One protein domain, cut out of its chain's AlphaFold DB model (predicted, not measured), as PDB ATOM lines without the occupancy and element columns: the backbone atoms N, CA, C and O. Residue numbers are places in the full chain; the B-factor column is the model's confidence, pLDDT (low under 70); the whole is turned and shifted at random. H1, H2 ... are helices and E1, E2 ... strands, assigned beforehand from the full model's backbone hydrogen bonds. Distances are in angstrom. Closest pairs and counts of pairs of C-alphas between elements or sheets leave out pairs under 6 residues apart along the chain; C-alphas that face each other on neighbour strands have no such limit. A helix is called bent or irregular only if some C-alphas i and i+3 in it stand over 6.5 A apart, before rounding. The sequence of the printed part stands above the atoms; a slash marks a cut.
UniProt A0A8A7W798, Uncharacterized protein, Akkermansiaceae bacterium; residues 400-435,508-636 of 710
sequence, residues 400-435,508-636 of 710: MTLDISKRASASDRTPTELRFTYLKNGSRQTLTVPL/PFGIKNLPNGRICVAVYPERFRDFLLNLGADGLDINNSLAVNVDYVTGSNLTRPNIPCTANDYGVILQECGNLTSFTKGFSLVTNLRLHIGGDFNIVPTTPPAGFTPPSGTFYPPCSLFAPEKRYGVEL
ATOM      1  N   MET A 400      13.347  29.859  -4.095       97.94
ATOM      2  CA  MET A 400      13.164  29.336  -5.442       97.94
ATOM      3  C   MET A 400      14.073  28.135  -5.708       97.94
ATOM      4  O   MET A 400      15.202  28.065  -5.218       97.94
ATOM      5  N   THR A 401      13.608  27.204  -6.540       97.31
ATOM      6  CA  THR A 401      14.435  26.102  -7.052       97.31
ATOM      7  C   THR A 401      14.303  25.997  -8.562       97.31
ATOM      8  O   THR A 401      13.228  26.231  -9.108       97.31
ATOM      9  N   LEU A 402      15.390  25.643  -9.235       97.69
ATOM     10  CA  LEU A 402      15.436  25.362 -10.660       97.69
ATOM     11  C   LEU A 402      16.141  24.028 -10.879       97.69
ATOM     12  O   LEU A 402      17.326  23.857 -10.588       97.69
ATOM     13  N   ASP A 403      15.387  23.079 -11.408       96.31
ATOM     14  CA  ASP A 403      15.793  21.689 -11.445       96.31
ATOM     15  C   ASP A 403      15.893  21.232 -12.891       96.31
ATOM     16  O   ASP A 403      14.941  21.391 -13.656       96.31
ATOM     17  N   ILE A 404      16.999  20.586 -13.251       95.25
ATOM     18  CA  ILE A 404      17.014  19.735 -14.442       95.25
ATOM     19  C   ILE A 404      16.244  18.467 -14.070       95.25
ATOM     20  O   ILE A 404      16.730  17.699 -13.240       95.25
ATOM     21  N   SER A 405      15.042  18.277 -14.626       93.62
ATOM     22  CA  SER A 405      14.145  17.161 -14.273       93.62
ATOM     23  C   SER A 405      14.150  16.027 -15.297       93.62
ATOM     24  O   SER A 405      13.911  14.873 -14.933       93.62
ATOM     25  N   LYS A 406      14.451  16.323 -16.569       92.12
ATOM     26  CA  LYS A 406      14.561  15.322 -17.641       92.12
ATOM     27  C   LYS A 406      15.690  15.645 -18.614       92.12
ATOM     28  O   LYS A 406      16.016  16.810 -18.850       92.12
ATOM     29  N   ARG A 407      16.236  14.591 -19.224       91.12
ATOM     30  CA  ARG A 407      17.142  14.654 -20.380       91.12
ATOM     31  C   ARG A 407      16.602  13.821 -21.541       91.12
ATOM     32  O   ARG A 407      15.760  12.951 -21.323       91.12
ATOM     33  N   ALA A 408      17.092  14.080 -22.751       89.38
ATOM     34  CA  ALA A 408      16.626  13.438 -23.979       89.38
ATOM     35  C   ALA A 408      16.748  11.905 -23.948       89.38
ATOM     36  O   ALA A 408      15.787  11.207 -24.267       89.38
ATOM     37  N   SER A 409      17.895  11.363 -23.533       87.62
ATOM     38  CA  SER A 409      18.079   9.914 -23.365       87.62
ATOM     39  C   SER A 409      19.254   9.600 -22.437       87.62
ATOM     40  O   SER A 409      19.853  10.492 -21.847       87.62
ATOM     41  N   ALA A 410      19.617   8.326 -22.256       82.12
ATOM     42  CA  ALA A 410      20.804   7.988 -21.470       82.12
ATOM     43  C   ALA A 410      22.125   8.426 -22.133       82.12
ATOM     44  O   ALA A 410      23.077   8.754 -21.422       82.12
ATOM     45  N   SER A 411      22.166   8.445 -23.467       85.31
ATOM     46  CA  SER A 411      23.322   8.847 -24.273       85.31
ATOM     47  C   SER A 411      23.307  10.333 -24.639       85.31
ATOM     48  O   SER A 411      24.371  10.943 -24.715       85.31
ATOM     49  N   ASP A 412      22.124  10.926 -24.811       88.81
ATOM     50  CA  ASP A 412      21.949  12.354 -25.073       88.81
ATOM     51  C   ASP A 412      21.604  13.102 -23.781       88.81
ATOM     52  O   ASP A 412      20.511  12.984 -23.215       88.81
ATOM     53  N   ARG A 413      22.573  13.896 -23.323       87.44
ATOM     54  CA  ARG A 413      22.486  14.671 -22.086       87.44
ATOM     55  C   ARG A 413      21.735  15.986 -22.244       87.44
ATOM     56  O   ARG A 413      21.664  16.735 -21.283       87.44
ATOM     57  N   THR A 414      21.174  16.292 -23.405       90.38
ATOM     58  CA  THR A 414      20.423  17.534 -23.600       90.38
ATOM     59  C   THR A 414      19.212  17.579 -22.659       90.38
ATOM     60  O   THR A 414      18.364  16.681 -22.727       90.38
ATOM     61  N   PRO A 415      19.104  18.582 -21.764       92.56
ATOM     62  CA  PRO A 415      17.929  18.758 -20.926       92.56
ATOM     63  C   PRO A 415      16.686  18.976 -21.785       92.56
ATOM     64  O   PRO A 415      16.698  19.779 -22.716       92.56
ATOM     65  N   THR A 416      15.604  18.281 -21.456       91.94
ATOM     66  CA  THR A 416      14.316  18.398 -22.162       91.94
ATOM     67  C   THR A 416      13.239  19.046 -21.306       91.94
ATOM     68  O   THR A 416      12.212  19.472 -21.828       91.94
ATOM     69  N   GLU A 417      13.475  19.172 -20.001       92.25
ATOM     70  CA  GLU A 417      12.538  19.771 -19.061       92.25
ATOM     71  C   GLU A 417      13.296  20.441 -17.910       92.25
ATOM     72  O   GLU A 417      14.228  19.864 -17.339       92.25
ATOM     73  N   LEU A 418      12.870  21.659 -17.575       94.00
ATOM     74  CA  LEU A 418      13.254  22.350 -16.351       94.00
ATOM     75  C   LEU A 418      12.038  22.457 -15.436       94.00
ATOM     76  O   LEU A 418      10.945  22.803 -15.885       94.00
ATOM     77  N   ARG A 419      12.226  22.214 -14.142       94.81
ATOM     78  CA  ARG A 419      11.184  22.402 -13.131       94.81
ATOM     79  C   ARG A 419      11.568  23.555 -12.219       94.81
ATOM     80  O   ARG A 419      12.555  23.474 -11.493       94.81
ATOM     81  N   PHE A 420      10.785  24.625 -12.277       96.38
ATOM     82  CA  PHE A 420      10.965  25.819 -11.466       96.38
ATOM     83  C   PHE A 420       9.942  25.850 -10.328       96.38
ATOM     84  O   PHE A 420       8.745  25.721 -10.570       96.38
ATOM     85  N   THR A 421      10.394  26.044  -9.094       97.06
ATOM     86  CA  THR A 421       9.535  26.166  -7.907       97.06
ATOM     87  C   THR A 421       9.719  27.546  -7.286       97.06
ATOM     88  O   THR A 421      10.848  28.019  -7.195       97.06
ATOM     89  N   TYR A 422       8.637  28.171  -6.823       97.06
ATOM     90  CA  TYR A 422       8.635  29.511  -6.216       97.06
ATOM     91  C   TYR A 422       7.574  29.630  -5.114       97.06
ATOM     92  O   TYR A 422       6.686  28.784  -5.019       97.06
ATOM     93  N   LEU A 423       7.648  30.669  -4.279       96.88
ATOM     94  CA  LEU A 423       6.649  30.953  -3.241       96.88
ATOM     95  C   LEU A 423       5.530  31.870  -3.751       96.88
ATOM     96  O   LEU A 423       5.778  32.837  -4.476       96.88
ATOM     97  N   LYS A 424       4.297  31.540  -3.362       96.31
ATOM     98  CA  LYS A 424       3.087  32.341  -3.563       96.31
ATOM     99  C   LYS A 424       2.198  32.216  -2.330       96.31
ATOM    100  O   LYS A 424       1.757  31.108  -2.012       96.31
ATOM    101  N   ASN A 425       1.916  33.328  -1.652       93.62
ATOM    102  CA  ASN A 425       1.138  33.375  -0.411       93.62
ATOM    103  C   ASN A 425       1.634  32.355   0.637       93.62
ATOM    104  O   ASN A 425       0.845  31.641   1.258       93.62
ATOM    105  N   GLY A 426       2.958  32.220   0.774       88.44
ATOM    106  CA  GLY A 426       3.588  31.292   1.724       88.44
ATOM    107  C   GLY A 426       3.550  29.807   1.332       88.44
ATOM    108  O   GLY A 426       4.054  28.974   2.081       88.44
ATOM    109  N   SER A 427       3.000  29.454   0.165       94.62
ATOM    110  CA  SER A 427       2.997  28.083  -0.365       94.62
ATOM    111  C   SER A 427       3.899  27.950  -1.591       94.62
ATOM    112  O   SER A 427       3.929  28.835  -2.446       94.62
ATOM    113  N   ARG A 428       4.612  26.822  -1.721       94.94
ATOM    114  CA  ARG A 428       5.430  26.536  -2.911       94.94
ATOM    115  C   ARG A 428       4.550  26.126  -4.095       94.94
ATOM    116  O   ARG A 428       3.756  25.199  -3.986       94.94
ATOM    117  N   GLN A 429       4.729  26.796  -5.226       96.62
ATOM    118  CA  GLN A 429       4.117  26.492  -6.519       96.62
ATOM    119  C   GLN A 429       5.176  25.958  -7.480       96.62
ATOM    120  O   GLN A 429       6.342  26.332  -7.379       96.62
ATOM    121  N   THR A 430       4.774  25.095  -8.413       95.31
ATOM    122  CA  THR A 430       5.680  24.472  -9.392       95.31
ATOM    123  C   THR A 430       5.268  24.839 -10.814       95.31
ATOM    124  O   THR A 430       4.102  24.718 -11.180       95.31
ATOM    125  N   LEU A 431       6.243  25.243 -11.623       92.31
ATOM    126  CA  LEU A 431       6.141  25.453 -13.057       92.31
ATOM    127  C   LEU A 431       7.074  24.473 -13.776       92.31
ATOM    128  O   LEU A 431       8.294  24.547 -13.644       92.31
ATOM    129  N   THR A 432       6.494  23.585 -14.575       91.50
ATOM    130  CA  THR A 432       7.254  22.691 -15.455       91.50
ATOM    131  C   THR A 432       7.399  23.332 -16.830       91.50
ATOM    132  O   THR A 432       6.403  23.680 -17.462       91.50
ATOM    133  N   VAL A 433       8.640  23.483 -17.289       89.25
ATOM    134  CA  VAL A 433       8.997  24.115 -18.561       89.25
ATOM    135  C   VAL A 433       9.571  23.050 -19.501       89.25
ATOM    136  O   VAL A 433      10.751  22.704 -19.380       89.25
ATOM    137  N   PRO A 434       8.766  22.511 -20.433       88.12
ATOM    138  CA  PRO A 434       9.286  21.656 -21.490       88.12
ATOM    139  C   PRO A 434      10.132  22.489 -22.465       88.12
ATOM    140  O   PRO A 434       9.755  23.595 -22.857       88.12
ATOM    141  N   LEU A 435      11.301  21.964 -22.834       87.81
ATOM    142  CA  LEU A 435      12.291  22.661 -23.666       87.81
ATOM    143  C   LEU A 435      12.224  22.259 -25.142       87.81
ATOM    144  O   LEU A 435      12.634  23.027 -26.007       87.81
ATOM    145  N   PRO A 508      13.793  33.948 -17.029       93.88
ATOM    146  CA  PRO A 508      15.029  34.304 -16.351       93.88
ATOM    147  C   PRO A 508      16.015  33.127 -16.303       93.88
ATOM    148  O   PRO A 508      16.987  33.153 -15.555       93.88
ATOM    149  N   PHE A 509      15.775  32.075 -17.086       95.25
ATOM    150  CA  PHE A 509      16.659  30.928 -17.209       95.25
ATOM    151  C   PHE A 509      16.486  30.223 -18.558       95.25
ATOM    152  O   PHE A 509      15.470  30.380 -19.232       95.25
ATOM    153  N   GLY A 510      17.472  29.418 -18.949       92.81
ATOM    154  CA  GLY A 510      17.417  28.602 -20.161       92.81
ATOM    155  C   GLY A 510      18.640  27.707 -20.316       92.81
ATOM    156  O   GLY A 510      19.555  27.750 -19.499       92.81
ATOM    157  N   ILE A 511      18.674  26.891 -21.368       93.44
ATOM    158  CA  ILE A 511      19.849  26.075 -21.694       93.44
ATOM    159  C   ILE A 511      20.772  26.864 -22.623       93.44
ATOM    160  O   ILE A 511      20.324  27.395 -23.639       93.44
ATOM    161  N   LYS A 512      22.060  26.930 -22.282       93.12
ATOM    162  CA  LYS A 512      23.117  27.505 -23.123       93.12
ATOM    163  C   LYS A 512      24.332  26.583 -23.098       93.12
ATOM    164  O   LYS A 512      24.702  26.069 -22.044       93.12
ATOM    165  N   ASN A 513      24.962  26.395 -24.251       92.00
ATOM    166  CA  ASN A 513      26.200  25.631 -24.352       92.00
ATOM    167  C   ASN A 513      27.398  26.574 -24.262       92.00
ATOM    168  O   ASN A 513      27.410  27.637 -24.883       92.00
ATOM    169  N   LEU A 514      28.406  26.172 -23.494       90.75
ATOM    170  CA  LEU A 514      29.712  26.819 -23.511       90.75
ATOM    171  C   LEU A 514      30.473  26.450 -24.796       90.75
ATOM    172  O   LEU A 514      30.204  25.398 -25.381       90.75
ATOM    173  N   PRO A 515      31.482  27.245 -25.203       87.31
ATOM    174  CA  PRO A 515      32.315  26.942 -26.373       87.31
ATOM    175  C   PRO A 515      32.989  25.564 -26.323       87.31
ATOM    176  O   PRO A 515      33.224  24.943 -27.351       87.31
ATOM    177  N   ASN A 516      33.257  25.051 -25.119       83.44
ATOM    178  CA  ASN A 516      33.816  23.714 -24.897       83.44
ATOM    179  C   ASN A 516      32.777  22.573 -25.001       83.44
ATOM    180  O   ASN A 516      33.072  21.443 -24.616       83.44
ATOM    181  N   GLY A 517      31.553  22.865 -25.452       86.88
ATOM    182  CA  GLY A 517      30.464  21.897 -25.602       86.88
ATOM    183  C   GLY A 517      29.738  21.538 -24.303       86.88
ATOM    184  O   GLY A 517      28.797  20.746 -24.334       86.88
ATOM    185  N   ARG A 518      30.126  22.106 -23.153       90.44
ATOM    186  CA  ARG A 518      29.433  21.855 -21.886       90.44
ATOM    187  C   ARG A 518      28.044  22.480 -21.899       90.44
ATOM    188  O   ARG A 518      27.896  23.683 -22.108       90.44
ATOM    189  N   ILE A 519      27.049  21.673 -21.558       93.81
ATOM    190  CA  ILE A 519      25.665  22.113 -21.405       93.81
ATOM    191  C   ILE A 519      25.498  22.798 -20.049       93.81
ATOM    192  O   ILE A 519      25.851  22.233 -19.008       93.81
ATOM    193  N   CYS A 520      24.964  24.015 -20.053       95.25
ATOM    194  CA  CYS A 520      24.749  24.806 -18.851       95.25
ATOM    195  C   CYS A 520      23.314  25.322 -18.752       95.25
ATOM    196  O   CYS A 520      22.662  25.609 -19.757       95.25
ATOM    197  N   VAL A 521      22.849  25.494 -17.517       96.75
ATOM    198  CA  VAL A 521      21.650  26.277 -17.218       96.75
ATOM    199  C   VAL A 521      22.081  27.730 -17.050       96.75
ATOM    200  O   VAL A 521      22.768  28.069 -16.091       96.75
ATOM    201  N   ALA A 522      21.721  28.581 -18.003       96.56
ATOM    202  CA  ALA A 522      21.882  30.020 -17.882       96.56
ATOM    203  C   ALA A 522      20.789  30.587 -16.972       96.56
ATOM    204  O   ALA A 522      19.629  30.197 -17.094       96.56
ATOM    205  N   VAL A 523      21.166  31.498 -16.080       97.69
ATOM    206  CA  VAL A 523      20.297  32.207 -15.141       97.69
ATOM    207  C   VAL A 523      20.528  33.707 -15.315       97.69
ATOM    208  O   VAL A 523      21.675  34.155 -15.352       97.69
ATOM    209  N   TYR A 524      19.427  34.455 -15.385       96.81
ATOM    210  CA  TYR A 524      19.360  35.894 -15.631       96.81
ATOM    211  C   TYR A 524      18.625  36.599 -14.476       96.81
ATOM    212  O   TYR A 524      17.407  36.796 -14.557       96.81
ATOM    213  N   PRO A 525      19.319  36.930 -13.366       96.56
ATOM    214  CA  PRO A 525      18.720  37.526 -12.170       96.56
ATOM    215  C   PRO A 525      17.854  38.763 -12.437       96.56
ATOM    216  O   PRO A 525      16.771  38.882 -11.866       96.56
ATOM    217  N   GLU A 526      18.285  39.651 -13.337       95.06
ATOM    218  CA  GLU A 526      17.575  40.897 -13.665       95.06
ATOM    219  C   GLU A 526      16.146  40.664 -14.188       95.06
ATOM    220  O   GLU A 526      15.255  41.481 -13.958       95.06
ATOM    221  N   ARG A 527      15.887  39.504 -14.805       94.19
ATOM    222  CA  ARG A 527      14.587  39.156 -15.399       94.19
ATOM    223  C   ARG A 527      13.579  38.566 -14.406       94.19
ATOM    224  O   ARG A 527      12.406  38.410 -14.746       94.19
ATOM    225  N   PHE A 528      13.996  38.211 -13.185       95.12
ATOM    226  CA  PHE A 528      13.116  37.508 -12.236       95.12
ATOM    227  C   PHE A 528      11.938  38.352 -11.757       95.12
ATOM    228  O   PHE A 528      10.863  37.796 -11.540       95.12
ATOM    229  N   ARG A 529      12.116  39.670 -11.593       93.31
ATOM    230  CA  ARG A 529      11.061  40.560 -11.084       93.31
ATOM    231  C   ARG A 529       9.796  40.447 -11.930       93.31
ATOM    232  O   ARG A 529       8.735  40.103 -11.417       93.31
ATOM    233  N   ASP A 530       9.932  40.703 -13.223       89.94
ATOM    234  CA  ASP A 530       8.798  40.741 -14.141       89.94
ATOM    235  C   ASP A 530       8.247  39.339 -14.401       89.94
ATOM    236  O   ASP A 530       7.033  39.142 -14.479       89.94
ATOM    237  N   PHE A 531       9.128  38.337 -14.450       91.56
ATOM    238  CA  PHE A 531       8.728  36.941 -14.569       91.56
ATOM    239  C   PHE A 531       7.833  36.490 -13.405       91.56
ATOM    240  O   PHE A 531       6.760  35.935 -13.637       91.56
ATOM    241  N   LEU A 532       8.231  36.759 -12.159       93.12
ATOM    242  CA  LEU A 532       7.458  36.385 -10.972       93.12
ATOM    243  C   LEU A 532       6.144  37.166 -10.865       93.12
ATOM    244  O   LEU A 532       5.120  36.577 -10.513       93.12
ATOM    245  N   LEU A 533       6.141  38.450 -11.236       90.31
ATOM    246  CA  LEU A 533       4.918  39.254 -11.311       90.31
ATOM    247  C   LEU A 533       3.912  38.657 -12.307       90.31
ATOM    248  O   LEU A 533       2.744  38.494 -11.962       90.31
ATOM    249  N   ASN A 534       4.365  38.248 -13.495       86.44
ATOM    250  CA  ASN A 534       3.506  37.611 -14.499       86.44
ATOM    251  C   ASN A 534       2.974  36.230 -14.051       86.44
ATOM    252  O   ASN A 534       1.916  35.804 -14.512       86.44
ATOM    253  N   LEU A 535       3.662  35.533 -13.138       87.75
ATOM    254  CA  LEU A 535       3.169  34.295 -12.508       87.75
ATOM    255  C   LEU A 535       2.210  34.551 -11.326       87.75
ATOM    256  O   LEU A 535       1.599  33.618 -10.790       87.75
ATOM    257  N   GLY A 536       2.080  35.808 -10.888       89.50
ATOM    258  CA  GLY A 536       1.389  36.174  -9.653       89.50
ATOM    259  C   GLY A 536       2.029  35.529  -8.421       89.50
ATOM    260  O   GLY A 536       1.304  35.065  -7.541       89.50
ATOM    261  N   ALA A 537       3.356  35.397  -8.423       93.69
ATOM    262  CA  ALA A 537       4.156  34.907  -7.306       93.69
ATOM    263  C   ALA A 537       4.378  36.002  -6.250       93.69
ATOM    264  O   ALA A 537       4.121  37.181  -6.502       93.69
ATOM    265  N   ASP A 538       4.903  35.616  -5.086       96.38
ATOM    266  CA  ASP A 538       5.403  36.584  -4.110       96.38
ATOM    267  C   ASP A 538       6.600  37.365  -4.694       96.38
ATOM    268  O   ASP A 538       7.336  36.863  -5.554       96.38
ATOM    269  N   GLY A 539       6.804  38.599  -4.228       95.00
ATOM    270  CA  GLY A 539       7.860  39.489  -4.715       95.00
ATOM    271  C   GLY A 539       9.284  39.015  -4.401       95.00
ATOM    272  O   GLY A 539       9.514  38.003  -3.735       95.00
ATOM    273  N   LEU A 540      10.271  39.784  -4.870       95.50
ATOM    274  CA  LEU A 540      11.704  39.528  -4.643       95.50
ATOM    275  C   LEU A 540      12.181  39.845  -3.216       95.50
ATOM    276  O   LEU A 540      13.362  39.714  -2.917       95.50
ATOM    277  N   ASP A 541      11.290  40.269  -2.327       92.00
ATOM    278  CA  ASP A 541      11.523  40.310  -0.886       92.00
ATOM    279  C   ASP A 541      11.407  38.916  -0.244       92.00
ATOM    280  O   ASP A 541      12.043  38.664   0.780       92.00
ATOM    281  N   ILE A 542      10.653  38.007  -0.875       94.88
ATOM    282  CA  ILE A 542      10.455  36.612  -0.454       94.88
ATOM    283  C   ILE A 542      11.193  35.654  -1.400       94.88
ATOM    284  O   ILE A 542      11.990  34.825  -0.961       94.88
ATOM    285  N   ASN A 543      10.969  35.770  -2.711       97.12
ATOM    286  CA  ASN A 543      11.596  34.945  -3.747       97.12
ATOM    287  C   ASN A 543      12.986  35.489  -4.122       97.12
ATOM    288  O   ASN A 543      13.235  35.915  -5.247       97.12
ATOM    289  N   ASN A 544      13.898  35.493  -3.153       96.88
ATOM    290  CA  ASN A 544      15.190  36.182  -3.229       96.88
ATOM    291  C   ASN A 544      16.410  35.241  -3.261       96.88
ATOM    292  O   ASN A 544      17.560  35.672  -3.212       96.88
ATOM    293  N   SER A 545      16.178  33.934  -3.330       98.00
ATOM    294  CA  SER A 545      17.224  32.912  -3.315       98.00
ATOM    295  C   SER A 545      16.874  31.775  -4.265       98.00
ATOM    296  O   SER A 545      15.717  31.367  -4.335       98.00
ATOM    297  N   LEU A 546      17.863  31.270  -5.004       98.31
ATOM    298  CA  LEU A 546      17.698  30.259  -6.045       98.31
ATOM    299  C   LEU A 546      18.645  29.077  -5.818       98.31
ATOM    300  O   LEU A 546      19.862  29.252  -5.795       98.31
ATOM    301  N   ALA A 547      18.091  27.868  -5.742       98.12
ATOM    302  CA  ALA A 547      18.862  26.630  -5.815       98.12
ATOM    303  C   ALA A 547      18.811  26.040  -7.231       98.12
ATOM    304  O   ALA A 547      17.722  25.760  -7.725       98.12
ATOM    305  N   VAL A 548      19.962  25.811  -7.872       97.88
ATOM    306  CA  VAL A 548      20.047  25.145  -9.187       97.88
ATOM    307  C   VAL A 548      20.693  23.773  -9.031       97.88
ATOM    308  O   VAL A 548      21.884  23.680  -8.728       97.88
ATOM    309  N   ASN A 549      19.928  22.700  -9.246       96.12
ATOM    310  CA  ASN A 549      20.411  21.322  -9.088       96.12
ATOM    311  C   ASN A 549      19.884  20.378 -10.182       96.12
ATOM    312  O   ASN A 549      18.988  20.704 -10.958       96.12
ATOM    313  N   VAL A 550      20.430  19.164 -10.200       94.88
ATOM    314  CA  VAL A 550      19.964  18.049 -11.034       94.88
ATOM    315  C   VAL A 550      19.076  17.139 -10.200       94.88
ATOM    316  O   VAL A 550      19.510  16.679  -9.147       94.88
ATOM    317  N   ASP A 551      17.865  16.845 -10.671       94.12
ATOM    318  CA  ASP A 551      16.960  15.892 -10.024       94.12
ATOM    319  C   ASP A 551      17.308  14.450 -10.362       94.12
ATOM    320  O   ASP A 551      16.647  13.790 -11.156       94.12
ATOM    321  N   TYR A 552      18.375  13.958  -9.748       93.50
ATOM    322  CA  TYR A 552      18.823  12.578  -9.913       93.50
ATOM    323  C   TYR A 552      18.045  11.569  -9.049       93.50
ATOM    324  O   TYR A 552      18.359  10.382  -9.093       93.50
ATOM    325  N   VAL A 553      17.071  12.017  -8.246       92.12
ATOM    326  CA  VAL A 553      16.277  11.146  -7.359       92.12
ATOM    327  C   VAL A 553      14.932  10.803  -7.987       92.12
ATOM    328  O   VAL A 553      14.554   9.636  -8.007       92.12
ATOM    329  N   THR A 554      14.210  11.800  -8.500       88.94
ATOM    330  CA  THR A 554      12.895  11.597  -9.132       88.94
ATOM    331  C   THR A 554      12.934  11.761 -10.650       88.94
ATOM    332  O   THR A 554      12.038  11.281 -11.345       88.94
ATOM    333  N   GLY A 555      13.972  12.410 -11.184       82.00
ATOM    334  CA  GLY A 555      14.138  12.619 -12.616       82.00
ATOM    335  C   GLY A 555      14.595  11.371 -13.372       82.00
ATOM    336  O   GLY A 555      15.387  10.554 -12.899       82.00
ATOM    337  N   SER A 556      14.096  11.223 -14.598       80.94
ATOM    338  CA  SER A 556      14.413  10.078 -15.449       80.94
ATOM    339  C   SER A 556      15.790  10.229 -16.082       80.94
ATOM    340  O   SER A 556      16.048  11.241 -16.739       80.94
ATOM    341  N   ASN A 557      16.629   9.192 -15.985       84.62
ATOM    342  CA  ASN A 557      17.962   9.188 -16.584       84.62
ATOM    343  C   ASN A 557      18.776  10.402 -16.111       84.62
ATOM    344  O   ASN A 557      19.340  11.109 -16.923       84.62
ATOM    345  N   LEU A 558      18.826  10.724 -14.826       90.81
ATOM    346  CA  LEU A 558      19.705  11.783 -14.328       90.81
ATOM    347  C   LEU A 558      20.672  11.192 -13.311       90.81
ATOM    348  O   LEU A 558      20.356  10.231 -12.620       90.81
ATOM    349  N   THR A 559      21.888  11.725 -13.276       90.81
ATOM    350  CA  THR A 559      22.957  11.231 -12.403       90.81
ATOM    351  C   THR A 559      23.381  12.326 -11.449       90.81
ATOM    352  O   THR A 559      23.379  13.505 -11.812       90.81
ATOM    353  N   ARG A 560      23.761  11.929 -10.232       92.62
ATOM    354  CA  ARG A 560      24.297  12.856  -9.239       92.62
ATOM    355  C   ARG A 560      25.553  13.545  -9.793       92.62
ATOM    356  O   ARG A 560      26.454  12.830 -10.238       92.62
ATOM    357  N   PRO A 561      25.627  14.888  -9.777       91.38
ATOM    358  CA  PRO A 561      26.829  15.606 -10.186       91.38
ATOM    359  C   PRO A 561      28.028  15.264  -9.302       91.38
ATOM    360  O   PRO A 561      27.885  15.080  -8.091       91.38
ATOM    361  N   ASN A 562      29.220  15.228  -9.893       91.06
ATOM    362  CA  ASN A 562      30.456  15.070  -9.128       91.06
ATOM    363  C   ASN A 562      30.864  16.391  -8.464       91.06
ATOM    364  O   ASN A 562      30.615  17.476  -8.996       91.06
ATOM    365  N   ILE A 563      31.543  16.297  -7.320       85.06
ATOM    366  CA  ILE A 563      32.159  17.432  -6.626       85.06
ATOM    367  C   ILE A 563      33.623  17.060  -6.343       85.06
ATOM    368  O   ILE A 563      33.862  16.219  -5.475       85.06
ATOM    369  N   PRO A 564      34.608  17.650  -7.053       82.75
ATOM    370  CA  PRO A 564      34.479  18.675  -8.101       82.75
ATOM    371  C   PRO A 564      33.776  18.189  -9.382       82.75
ATOM    372  O   PRO A 564      33.852  17.012  -9.733       82.75
ATOM    373  N   CYS A 565      33.117  19.102 -10.105       85.62
ATOM    374  CA  CYS A 565      32.393  18.762 -11.332       85.62
ATOM    375  C   CYS A 565      33.343  18.333 -12.459       85.62
ATOM    376  O   CYS A 565      34.327  19.011 -12.771       85.62
ATOM    377  N   THR A 566      33.009  17.241 -13.137       88.31
ATOM    378  CA  THR A 566      33.759  16.727 -14.288       88.31
ATOM    379  C   THR A 566      33.426  17.496 -15.573       88.31
ATOM    380  O   THR A 566      32.657  18.461 -15.579       88.31
ATOM    381  N   ALA A 567      34.024  17.090 -16.697       80.19
ATOM    382  CA  ALA A 567      33.658  17.570 -18.033       80.19
ATOM    383  C   ALA A 567      32.215  17.216 -18.435       80.19
ATOM    384  O   ALA A 567      31.604  17.953 -19.200       80.19
ATOM    385  N   ASN A 568      31.694  16.109 -17.899       83.88
ATOM    386  CA  ASN A 568      30.409  15.525 -18.276       83.88
ATOM    387  C   ASN A 568      29.227  16.048 -17.453       83.88
ATOM    388  O   ASN A 568      28.081  15.823 -17.840       83.88
ATOM    389  N   ASP A 569      29.502  16.705 -16.326       90.94
ATOM    390  CA  ASP A 569      28.484  17.309 -15.473       90.94
ATOM    391  C   ASP A 569      27.991  18.635 -16.073       90.94
ATOM    392  O   ASP A 569      28.754  19.379 -16.701       90.94
ATOM    393  N   TYR A 570      26.712  18.949 -15.852       94.81
ATOM    394  CA  TYR A 570      26.142  20.239 -16.242       94.81
ATOM    395  C   TYR A 570      26.841  21.402 -15.521       94.81
ATOM    396  O   TYR A 570      27.416  21.242 -14.442       94.81
ATOM    397  N   GLY A 571      26.782  22.593 -16.112       95.50
ATOM    398  CA  GLY A 571      27.189  23.837 -15.455       95.50
ATOM    399  C   GLY A 571      26.022  24.795 -15.227       95.50
ATOM    400  O   GLY A 571      24.904  24.574 -15.694       95.50
ATOM    401  N   VAL A 572      26.301  25.889 -14.529       97.31
ATOM    402  CA  VAL A 572      25.407  27.042 -14.400       97.31
ATOM    403  C   VAL A 572      26.128  28.258 -14.946       97.31
ATOM    404  O   VAL A 572      27.297  28.466 -14.636       97.31
ATOM    405  N   ILE A 573      25.442  29.057 -15.754       97.44
ATOM    406  CA  ILE A 573      25.935  30.342 -16.248       97.44
ATOM    407  C   ILE A 573      25.119  31.445 -15.582       97.44
ATOM    408  O   ILE A 573      23.895  31.374 -15.557       97.44
ATOM    409  N   LEU A 574      25.792  32.472 -15.080       96.81
ATOM    410  CA  LEU A 574      25.166  33.683 -14.570       96.81
ATOM    411  C   LEU A 574      25.449  34.837 -15.533       96.81
ATOM    412  O   LEU A 574      26.611  35.156 -15.786       96.81
ATOM    413  N   GLN A 575      24.401  35.429 -16.095       95.12
ATOM    414  CA  GLN A 575      24.457  36.587 -16.997       95.12
ATOM    415  C   GLN A 575      23.329  37.555 -16.633       95.12
ATOM    416  O   GLN A 575      22.429  37.163 -15.905       95.12
ATOM    417  N   GLU A 576      23.370  38.802 -17.114       94.88
ATOM    418  CA  GLU A 576      22.372  39.834 -16.746       94.88
ATOM    419  C   GLU A 576      22.180  39.911 -15.224       94.88
ATOM    420  O   GLU A 576      21.097  39.696 -14.670       94.88
ATOM    421  N   CYS A 577      23.310  40.091 -14.545       95.44
ATOM    422  CA  CYS A 577      23.418  40.097 -13.094       95.44
ATOM    423  C   CYS A 577      24.177  41.322 -12.566       95.44
ATOM    424  O   CYS A 577      24.650  41.301 -11.430       95.44
ATOM    425  N   GLY A 578      24.306  42.375 -13.375       96.00
ATOM    426  CA  GLY A 578      25.008  43.605 -13.009       96.00
ATOM    427  C   GLY A 578      24.167  44.492 -12.093       96.00
ATOM    428  O   GLY A 578      24.698  45.072 -11.144       96.00
ATOM    429  N   ASN A 579      22.852  44.551 -12.325       96.50
ATOM    430  CA  ASN A 579      21.918  45.353 -11.540       96.50
ATOM    431  C   ASN A 579      20.962  44.482 -10.715       96.50
ATOM    432  O   ASN A 579      19.903  44.077 -11.183       96.50
ATOM    433  N   LEU A 580      21.287  44.255  -9.443       96.50
ATOM    434  CA  LEU A 580      20.435  43.472  -8.538       96.50
ATOM    435  C   LEU A 580      19.586  44.341  -7.600       96.50
ATOM    436  O   LEU A 580      19.072  43.852  -6.597       96.50
ATOM    437  N   THR A 581      19.404  45.629  -7.905       95.62
ATOM    438  CA  THR A 581      18.693  46.573  -7.015       95.62
ATOM    439  C   THR A 581      17.208  46.238  -6.814       95.62
ATOM    440  O   THR A 581      16.601  46.679  -5.838       95.62
ATOM    441  N   SER A 582      16.626  45.408  -7.687       93.81
ATOM    442  CA  SER A 582      15.275  44.851  -7.536       93.81
ATOM    443  C   SER A 582      15.147  43.862  -6.367       93.81
ATOM    444  O   SER A 582      14.050  43.703  -5.827       93.81
ATOM    445  N   PHE A 583      16.251  43.246  -5.937       95.12
ATOM    446  CA  PHE A 583      16.329  42.349  -4.787       95.12
ATOM    447  C   PHE A 583      16.607  43.142  -3.503       95.12
ATOM    448  O   PHE A 583      17.719  43.171  -2.979       95.12
ATOM    449  N   THR A 584      15.578  43.791  -2.959       91.00
ATOM    450  CA  THR A 584      15.703  44.688  -1.788       91.00
ATOM    451  C   THR A 584      16.156  43.989  -0.500       91.00
ATOM    452  O   THR A 584      16.646  44.645   0.419       91.00
ATOM    453  N   LYS A 585      16.006  42.662  -0.422       90.88
ATOM    454  CA  LYS A 585      16.504  41.802   0.666       90.88
ATOM    455  C   LYS A 585      17.739  40.984   0.270       90.88
ATOM    456  O   LYS A 585      18.119  40.080   1.008       90.88
ATOM    457  N   GLY A 586      18.359  41.307  -0.864       94.88
ATOM    458  CA  GLY A 586      19.528  40.609  -1.386       94.88
ATOM    459  C   GLY A 586      19.211  39.432  -2.301       94.88
ATOM    460  O   GLY A 586      18.054  39.055  -2.452       94.88
ATOM    461  N   PHE A 587      20.247  38.848  -2.903       97.62
ATOM    462  CA  PHE A 587      20.126  37.709  -3.816       97.62
ATOM    463  C   PHE A 587      21.110  36.590  -3.468       97.62
ATOM    464  O   PHE A 587      22.310  36.820  -3.324       97.62
ATOM    465  N   SER A 588      20.624  35.353  -3.397       98.19
ATOM    466  CA  SER A 588      21.486  34.185  -3.188       98.19
ATOM    467  C   SER A 588      21.328  33.141  -4.284       98.19
ATOM    468  O   SER A 588      20.213  32.762  -4.628       98.19
ATOM    469  N   LEU A 589      22.446  32.607  -4.772       98.12
ATOM    470  CA  LEU A 589      22.481  31.455  -5.672       98.12
ATOM    471  C   LEU A 589      23.225  30.301  -5.003       98.12
ATOM    472  O   LEU A 589      24.375  30.461  -4.592       98.12
ATOM    473  N   VAL A 590      22.593  29.133  -4.942       97.81
ATOM    474  CA  VAL A 590      23.199  27.890  -4.457       97.81
ATOM    475  C   VAL A 590      23.132  26.843  -5.561       97.81
ATOM    476  O   VAL A 590      22.077  26.601  -6.137       97.81
ATOM    477  N   THR A 591      24.245  26.196  -5.881       97.06
ATOM    478  CA  THR A 591      24.252  25.121  -6.877       97.06
ATOM    479  C   THR A 591      25.303  24.076  -6.556       97.06
ATOM    480  O   THR A 591      26.382  24.415  -6.083       97.06
ATOM    481  N   ASN A 592      25.004  22.801  -6.821       94.69
ATOM    482  CA  ASN A 592      25.984  21.707  -6.780       94.69
ATOM    483  C   ASN A 592      26.724  21.521  -8.116       94.69
ATOM    484  O   ASN A 592      27.444  20.540  -8.288       94.69
ATOM    485  N   LEU A 593      26.534  22.446  -9.057       95.19
ATOM    486  CA  LEU A 593      27.178  22.467 -10.363       95.19
ATOM    487  C   LEU A 593      28.291  23.520 -10.396       95.19
ATOM    488  O   LEU A 593      28.373  24.410  -9.549       95.19
ATOM    489  N   ARG A 594      29.146  23.445 -11.415       94.38
ATOM    490  CA  ARG A 594      30.160  24.476 -11.664       94.38
ATOM    491  C   ARG A 594      29.486  25.774 -12.106       94.38
ATOM    492  O   ARG A 594      28.759  25.770 -13.100       94.38
ATOM    493  N   LEU A 595      29.777  26.871 -11.412       96.00
ATOM    494  CA  LEU A 595      29.239  28.195 -11.716       96.00
ATOM    495  C   LEU A 595      30.198  28.981 -12.617       96.00
ATOM    496  O   LEU A 595      31.365  29.155 -12.281       96.00
ATOM    497  N   HIS A 596      29.684  29.494 -13.727       95.62
ATOM    498  CA  HIS A 596      30.356  30.398 -14.652       95.62
ATOM    499  C   HIS A 596      29.747  31.796 -14.530       95.62
ATOM    500  O   HIS A 596      28.557  31.975 -14.780       95.62
ATOM    501  N   ILE A 597      30.551  32.784 -14.149       95.81
ATOM    502  CA  ILE A 597      30.128  34.185 -14.035       95.81
ATOM    503  C   ILE A 597      30.455  34.873 -15.360       95.81
ATOM    504  O   ILE A 597      31.625  35.039 -15.704       95.81
ATOM    505  N   GLY A 598      29.422  35.197 -16.139       91.62
ATOM    506  CA  GLY A 598      29.552  35.633 -17.531       91.62
ATOM    507  C   GLY A 598      29.635  37.134 -17.767       91.62
ATOM    508  O   GLY A 598      29.784  37.533 -18.917       91.62
ATOM    509  N   GLY A 599      29.533  37.949 -16.725       88.94
ATOM    510  CA  GLY A 599      29.652  39.402 -16.793       88.94
ATOM    511  C   GLY A 599      29.791  39.997 -15.398       88.94
ATOM    512  O   GLY A 599      30.024  39.264 -14.433       88.94
ATOM    513  N   ASP A 600      29.621  41.310 -15.296       93.56
ATOM    514  CA  ASP A 600      29.657  42.004 -14.014       93.56
ATOM    515  C   ASP A 600      28.535  41.515 -13.091       93.56
ATOM    516  O   ASP A 600      27.396  41.288 -13.514       93.56
ATOM    517  N   PHE A 601      28.863  41.341 -11.811       95.69
ATOM    518  CA  PHE A 601      27.928  40.869 -10.798       95.69
ATOM    519  C   PHE A 601      27.737  41.934  -9.720       95.69
ATOM    520  O   PHE A 601      28.680  42.263  -9.005       95.69
ATOM    521  N   ASN A 602      26.503  42.422  -9.576       96.12
ATOM    522  CA  ASN A 602      26.077  43.326  -8.508       96.12
ATOM    523  C   ASN A 602      26.907  44.623  -8.394       96.12
ATOM    524  O   ASN A 602      27.387  44.976  -7.320       96.12
ATOM    525  N   ILE A 603      27.071  45.331  -9.512       94.75
ATOM    526  CA  ILE A 603      27.890  46.552  -9.616       94.75
ATOM    527  C   ILE A 603      27.082  47.850  -9.508       94.75
ATOM    528  O   ILE A 603      27.662  48.937  -9.488       94.75
ATOM    529  N   VAL A 604      25.751  47.766  -9.439       96.19
ATOM    530  CA  VAL A 604      24.875  48.938  -9.307       96.19
ATOM    531  C   VAL A 604      24.537  49.174  -7.832       96.19
ATOM    532  O   VAL A 604      23.896  48.316  -7.215       96.19
ATOM    533  N   PRO A 605      24.941  50.316  -7.246       94.00
ATOM    534  CA  PRO A 605      24.627  50.622  -5.860       94.00
ATOM    535  C   PRO A 605      23.152  50.995  -5.678       94.00
ATOM    536  O   PRO A 605      22.462  51.397  -6.613       94.00
ATOM    537  N   THR A 606      22.674  50.895  -4.444       92.69
ATOM    538  CA  THR A 606      21.321  51.282  -4.037       92.69
ATOM    539  C   THR A 606      21.349  52.046  -2.719       92.69
ATOM    540  O   THR A 606      22.387  52.176  -2.071       92.69
ATOM    541  N   THR A 607      20.200  52.573  -2.312       90.44
ATOM    542  CA  THR A 607      20.070  53.306  -1.055       90.44
ATOM    543  C   THR A 607      20.247  52.349   0.128       90.44
ATOM    544  O   THR A 607      19.542  51.334   0.193       90.44
ATOM    545  N   PRO A 608      21.149  52.640   1.084       87.56
ATOM    546  CA  PRO A 608      21.267  51.836   2.291       87.56
ATOM    547  C   PRO A 608      19.976  51.908   3.122       87.56
ATOM    548  O   PRO A 608      19.287  52.934   3.113       87.56
ATOM    549  N   PRO A 609      19.630  50.850   3.876       83.00
ATOM    550  CA  PRO A 609      18.489  50.896   4.782       83.00
ATOM    551  C   PRO A 609      18.622  52.002   5.833       83.00
ATOM    552  O   PRO A 609      19.724  52.344   6.264       83.00
ATOM    553  N   ALA A 610      17.485  52.540   6.278       79.75
ATOM    554  CA  ALA A 610      17.452  53.609   7.273       79.75
ATOM    555  C   ALA A 610      18.264  53.245   8.532       79.75
ATOM    556  O   ALA A 610      18.119  52.153   9.082       79.75
ATOM    557  N   GLY A 611      19.109  54.178   8.985       75.31
ATOM    558  CA  GLY A 611      19.979  53.998  10.153       75.31
ATOM    559  C   GLY A 611      21.304  53.281   9.877       75.31
ATOM    560  O   GLY A 611      22.105  53.145  10.799       75.31
ATOM    561  N   PHE A 612      21.573  52.860   8.637       82.88
ATOM    562  CA  PHE A 612      22.846  52.257   8.248       82.88
ATOM    563  C   PHE A 612      23.616  53.156   7.276       82.88
ATOM    564  O   PHE A 612      23.087  53.595   6.260       82.88
ATOM    565  N   THR A 613      24.887  53.419   7.584       84.62
ATOM    566  CA  THR A 613      25.828  54.083   6.673       84.62
ATOM    567  C   THR A 613      26.983  53.119   6.401       84.62
ATOM    568  O   THR A 613      27.728  52.805   7.335       84.62
ATOM    569  N   PRO A 614      27.136  52.613   5.164       83.25
ATOM    570  CA  PRO A 614      28.220  51.704   4.824       83.25
ATOM    571  C   PRO A 614      29.582  52.381   5.025       83.25
ATOM    572  O   PRO A 614      29.746  53.526   4.596       83.25
ATOM    573  N   PRO A 615      30.592  51.688   5.579       77.62
ATOM    574  CA  PRO A 615      31.940  52.245   5.724       77.62
ATOM    575  C   PRO A 615      32.584  52.671   4.395       77.62
ATOM    576  O   PRO A 615      33.399  53.586   4.369       77.62
ATOM    577  N   SER A 616      32.216  52.017   3.293       77.12
ATOM    578  CA  SER A 616      32.667  52.329   1.931       77.12
ATOM    579  C   SER A 616      31.956  53.537   1.304       77.12
ATOM    580  O   SER A 616      32.296  53.930   0.191       77.12
ATOM    581  N   GLY A 617      30.913  54.075   1.947       82.06
ATOM    582  CA  GLY A 617      30.022  55.089   1.374       82.06
ATOM    583  C   GLY A 617      29.077  54.570   0.281       82.06
ATOM    584  O   GLY A 617      28.196  55.306  -0.153       82.06
ATOM    585  N   THR A 618      29.215  53.309  -0.137       89.06
ATOM    586  CA  THR A 618      28.421  52.703  -1.214       89.06
ATOM    587  C   THR A 618      27.761  51.423  -0.720       89.06
ATOM    588  O   THR A 618      28.428  50.561  -0.147       89.06
ATOM    589  N   PHE A 619      26.453  51.290  -0.941       91.50
ATOM    590  CA  PHE A 619      25.689  50.106  -0.563       91.50
ATOM    591  C   PHE A 619      25.257  49.334  -1.805       91.50
ATOM    592  O   PHE A 619      24.668  49.906  -2.719       91.50
ATOM    593  N   TYR A 620      25.512  48.032  -1.810       93.44
ATOM    594  CA  TYR A 620      25.031  47.113  -2.835       93.44
ATOM    595  C   TYR A 620      24.023  46.146  -2.208       93.44
ATOM    596  O   TYR A 620      24.173  45.809  -1.030       93.44
ATOM    597  N   PRO A 621      23.023  45.659  -2.965       94.69
ATOM    598  CA  PRO A 621      22.169  44.563  -2.519       94.69
ATOM    599  C   PRO A 621      23.011  43.392  -1.984       94.69
ATOM    600  O   PRO A 621      23.955  42.972  -2.661       94.69
ATOM    601  N   PRO A 622      22.725  42.853  -0.787       94.50
ATOM    602  CA  PRO A 622      23.575  41.831  -0.193       94.50
ATOM    603  C   PRO A 622      23.443  40.521  -0.966       94.50
ATOM    604  O   PRO A 622      22.349  39.974  -1.098       94.50
ATOM    605  N   CYS A 623      24.550  40.007  -1.501       95.94
ATOM    606  CA  CYS A 623      24.520  38.832  -2.369       95.94
ATOM    607  C   CYS A 623      25.431  37.699  -1.897       95.94
ATOM    608  O   CYS A 623      26.500  37.938  -1.337       95.94
ATOM    609  N   SER A 624      25.036  36.452  -2.170       96.50
ATOM    610  CA  SER A 624      25.891  35.279  -1.954       96.50
ATOM    611  C   SER A 624      25.818  34.278  -3.104       96.50
ATOM    612  O   SER A 624      24.755  33.974  -3.637       96.50
ATOM    613  N   LEU A 625      26.981  33.745  -3.481       96.44
ATOM    614  CA  LEU A 625      27.124  32.723  -4.517       96.44
ATOM    615  C   LEU A 625      27.811  31.496  -3.913       96.44
ATOM    616  O   LEU A 625      28.993  31.556  -3.557       96.44
ATOM    617  N   PHE A 626      27.090  30.384  -3.834       96.00
ATOM    618  CA  PHE A 626      27.558  29.112  -3.298       96.00
ATOM    619  C   PHE A 626      27.619  28.069  -4.412       96.00
ATOM    620  O   PHE A 626      26.593  27.654  -4.944       96.00
ATOM    621  N   ALA A 627      28.835  27.648  -4.751       94.56
ATOM    622  CA  ALA A 627      29.092  26.610  -5.739       94.56
ATOM    623  C   ALA A 627      30.370  25.838  -5.367       94.56
ATOM    624  O   ALA A 627      31.280  26.449  -4.796       94.56
ATOM    625  N   PRO A 628      30.478  24.543  -5.719       90.25
ATOM    626  CA  PRO A 628      31.702  23.762  -5.564       90.25
ATOM    627  C   PRO A 628      32.917  24.373  -6.265       90.25
ATOM    628  O   PRO A 628      34.035  24.283  -5.767       90.25
ATOM    629  N   GLU A 629      32.696  24.984  -7.428       89.75
ATOM    630  CA  GLU A 629      33.726  25.638  -8.230       89.75
ATOM    631  C   GLU A 629      33.120  26.842  -8.948       89.75
ATOM    632  O   GLU A 629      32.009  26.762  -9.487       89.75
ATOM    633  N   LYS A 630      33.872  27.943  -8.974       92.88
ATOM    634  CA  LYS A 630      33.530  29.166  -9.698       92.88
ATOM    635  C   LYS A 630      34.554  29.395 -10.799       92.88
ATOM    636  O   LYS A 630      35.752  29.240 -10.577       92.88
ATOM    637  N   ARG A 631      34.070  29.770 -11.978       93.25
ATOM    638  CA  ARG A 631      34.876  30.196 -13.119       93.25
ATOM    639  C   ARG A 631      34.380  31.533 -13.626       93.25
ATOM    640  O   ARG A 631      33.191  31.836 -13.531       93.25
ATOM    641  N   TYR A 632      35.294  32.301 -14.190       93.88
ATOM    642  CA  TYR A 632      34.996  33.614 -14.738       93.88
ATOM    643  C   TYR A 632      35.048  33.560 -16.264       93.88
ATOM    644  O   TYR A 632      35.974  32.988 -16.833       93.88
ATOM    645  N   GLY A 633      34.040  34.136 -16.913       92.12
ATOM    646  CA  GLY A 633      33.849  34.070 -18.359       92.12
ATOM    647  C   GLY A 633      32.881  32.969 -18.808       92.12
ATOM    648  O   GLY A 633      32.601  31.999 -18.096       92.12
ATOM    649  N   VAL A 634      32.359  33.144 -20.024       89.50
ATOM    650  CA  VAL A 634      31.430  32.214 -20.697       89.50
ATOM    651  C   VAL A 634      31.935  31.911 -22.103       89.50
ATOM    652  O   VAL A 634      32.186  30.756 -22.425       89.50
ATOM    653  N   GLU A 635      32.115  32.937 -22.933       87.75
ATOM    654  CA  GLU A 635      32.586  32.769 -24.317       87.75
ATOM    655  C   GLU A 635      34.109  32.894 -24.426       87.75
ATOM    656  O   GLU A 635      34.738  32.178 -25.202       87.75
ATOM    657  N   LEU A 636      34.701  33.756 -23.601       88.06
ATOM    658  CA  LEU A 636      36.133  34.021 -23.530       88.06
ATOM    659  C   LEU A 636      36.562  34.135 -22.065       88.06
ATOM    660  O   LEU A 636      35.739  34.420 -21.189       88.06
TER     661      LEU A 636
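This is residues 400 to 435 and 508 to 636 of the 710 residues of an uncharacterized protein of Akkermansiaceae bacterium (UniProt A0A8A7W798). Two strongly twisted sheets lie partly face to face as a sandwich, their strands crossed at 32 degrees; the E3 end of the larger sheet reaches past the smaller one. One short helix, H1, grazes the larger sheet, and residues 610 to 616 stick out as the tip of a long loop between E9 and E10. The printed part has 165 residues, with the order E1 E2 E3 E4 E5 H1 E6 E7 E8 E9 E10 E11. The sheets run E3 E2 E1 E6 E8 E10 and E4 E5 E7 E9 E11, both mixed; the class is mostly strand, though under half of the residues are in named elements. The whole is compact, with a radius of gyration of the C-alphas of 16.6 A and spans of 56 by 38 by 23 A.

In the larger sheet, E1 is residues 400 to 407, 21.3 A long, and begins at C-alpha 400 (13.164, 29.336, -5.442). E2 is residues 415 to 424, 26.6 A, and E3 residues 427 to 434, 23.0 A. E6 is residues 545 to 550, 17.0 A, E8 residues 587 to 591 and E10 residues 623 to 626. In the other sheet, E4 is residues 509 to 513, E5 519 to 523, E7 571 to 574, E9 594 to 597 and E11 630 to 632, which ends at C-alpha 632 (34.996, 33.614, -14.738). H1 is residues 525 to 534, 15.4 A, and irregular: C-alphas 526 and 529 are 7.0 A apart.

E1, E2 and E3 form a meander, each strand the antiparallel neighbour of the one before; N 403 and O 419 are 2.9 A apart, N 420 and O 431 2.8 A. E6 is parallel to E1, with N 402 and O 547 at 2.8 A. E8 is parallel to E6, N 546 to O 588 2.8 A, and E10 to E8, N 626 to O 589 2.8 A. In the other sheet E4 and E5 are a hairpin, with N 510 and O 522 at 2.9 A. E7 is parallel to E5, N 523 to O 573 2.8 A; E9 to E7, N 572 to O 594 2.8 A; E11 to E9, N 631 to O 595 2.8 A. Between the sheets, the closest C-alphas of E6 and E7 are those of Val 548 and Val 572, 7.7 A apart. H1 only grazes the larger sheet with residues 525 to 532; 4 of its 6 O i to N i+4 pairs are within hydrogen-bond range.

The farthest C-alphas, of Ser 411 and Gly 611, are 56.9 A apart. Residues 436 to 507 are not printed; C-alphas 435 and 508 are 14.0 A apart across this cut. The links E6 to E7, E7 to E8 and E9 to E10 are long. Mean pLDDT of the printed part is 92.2, and no printed residue is under 70.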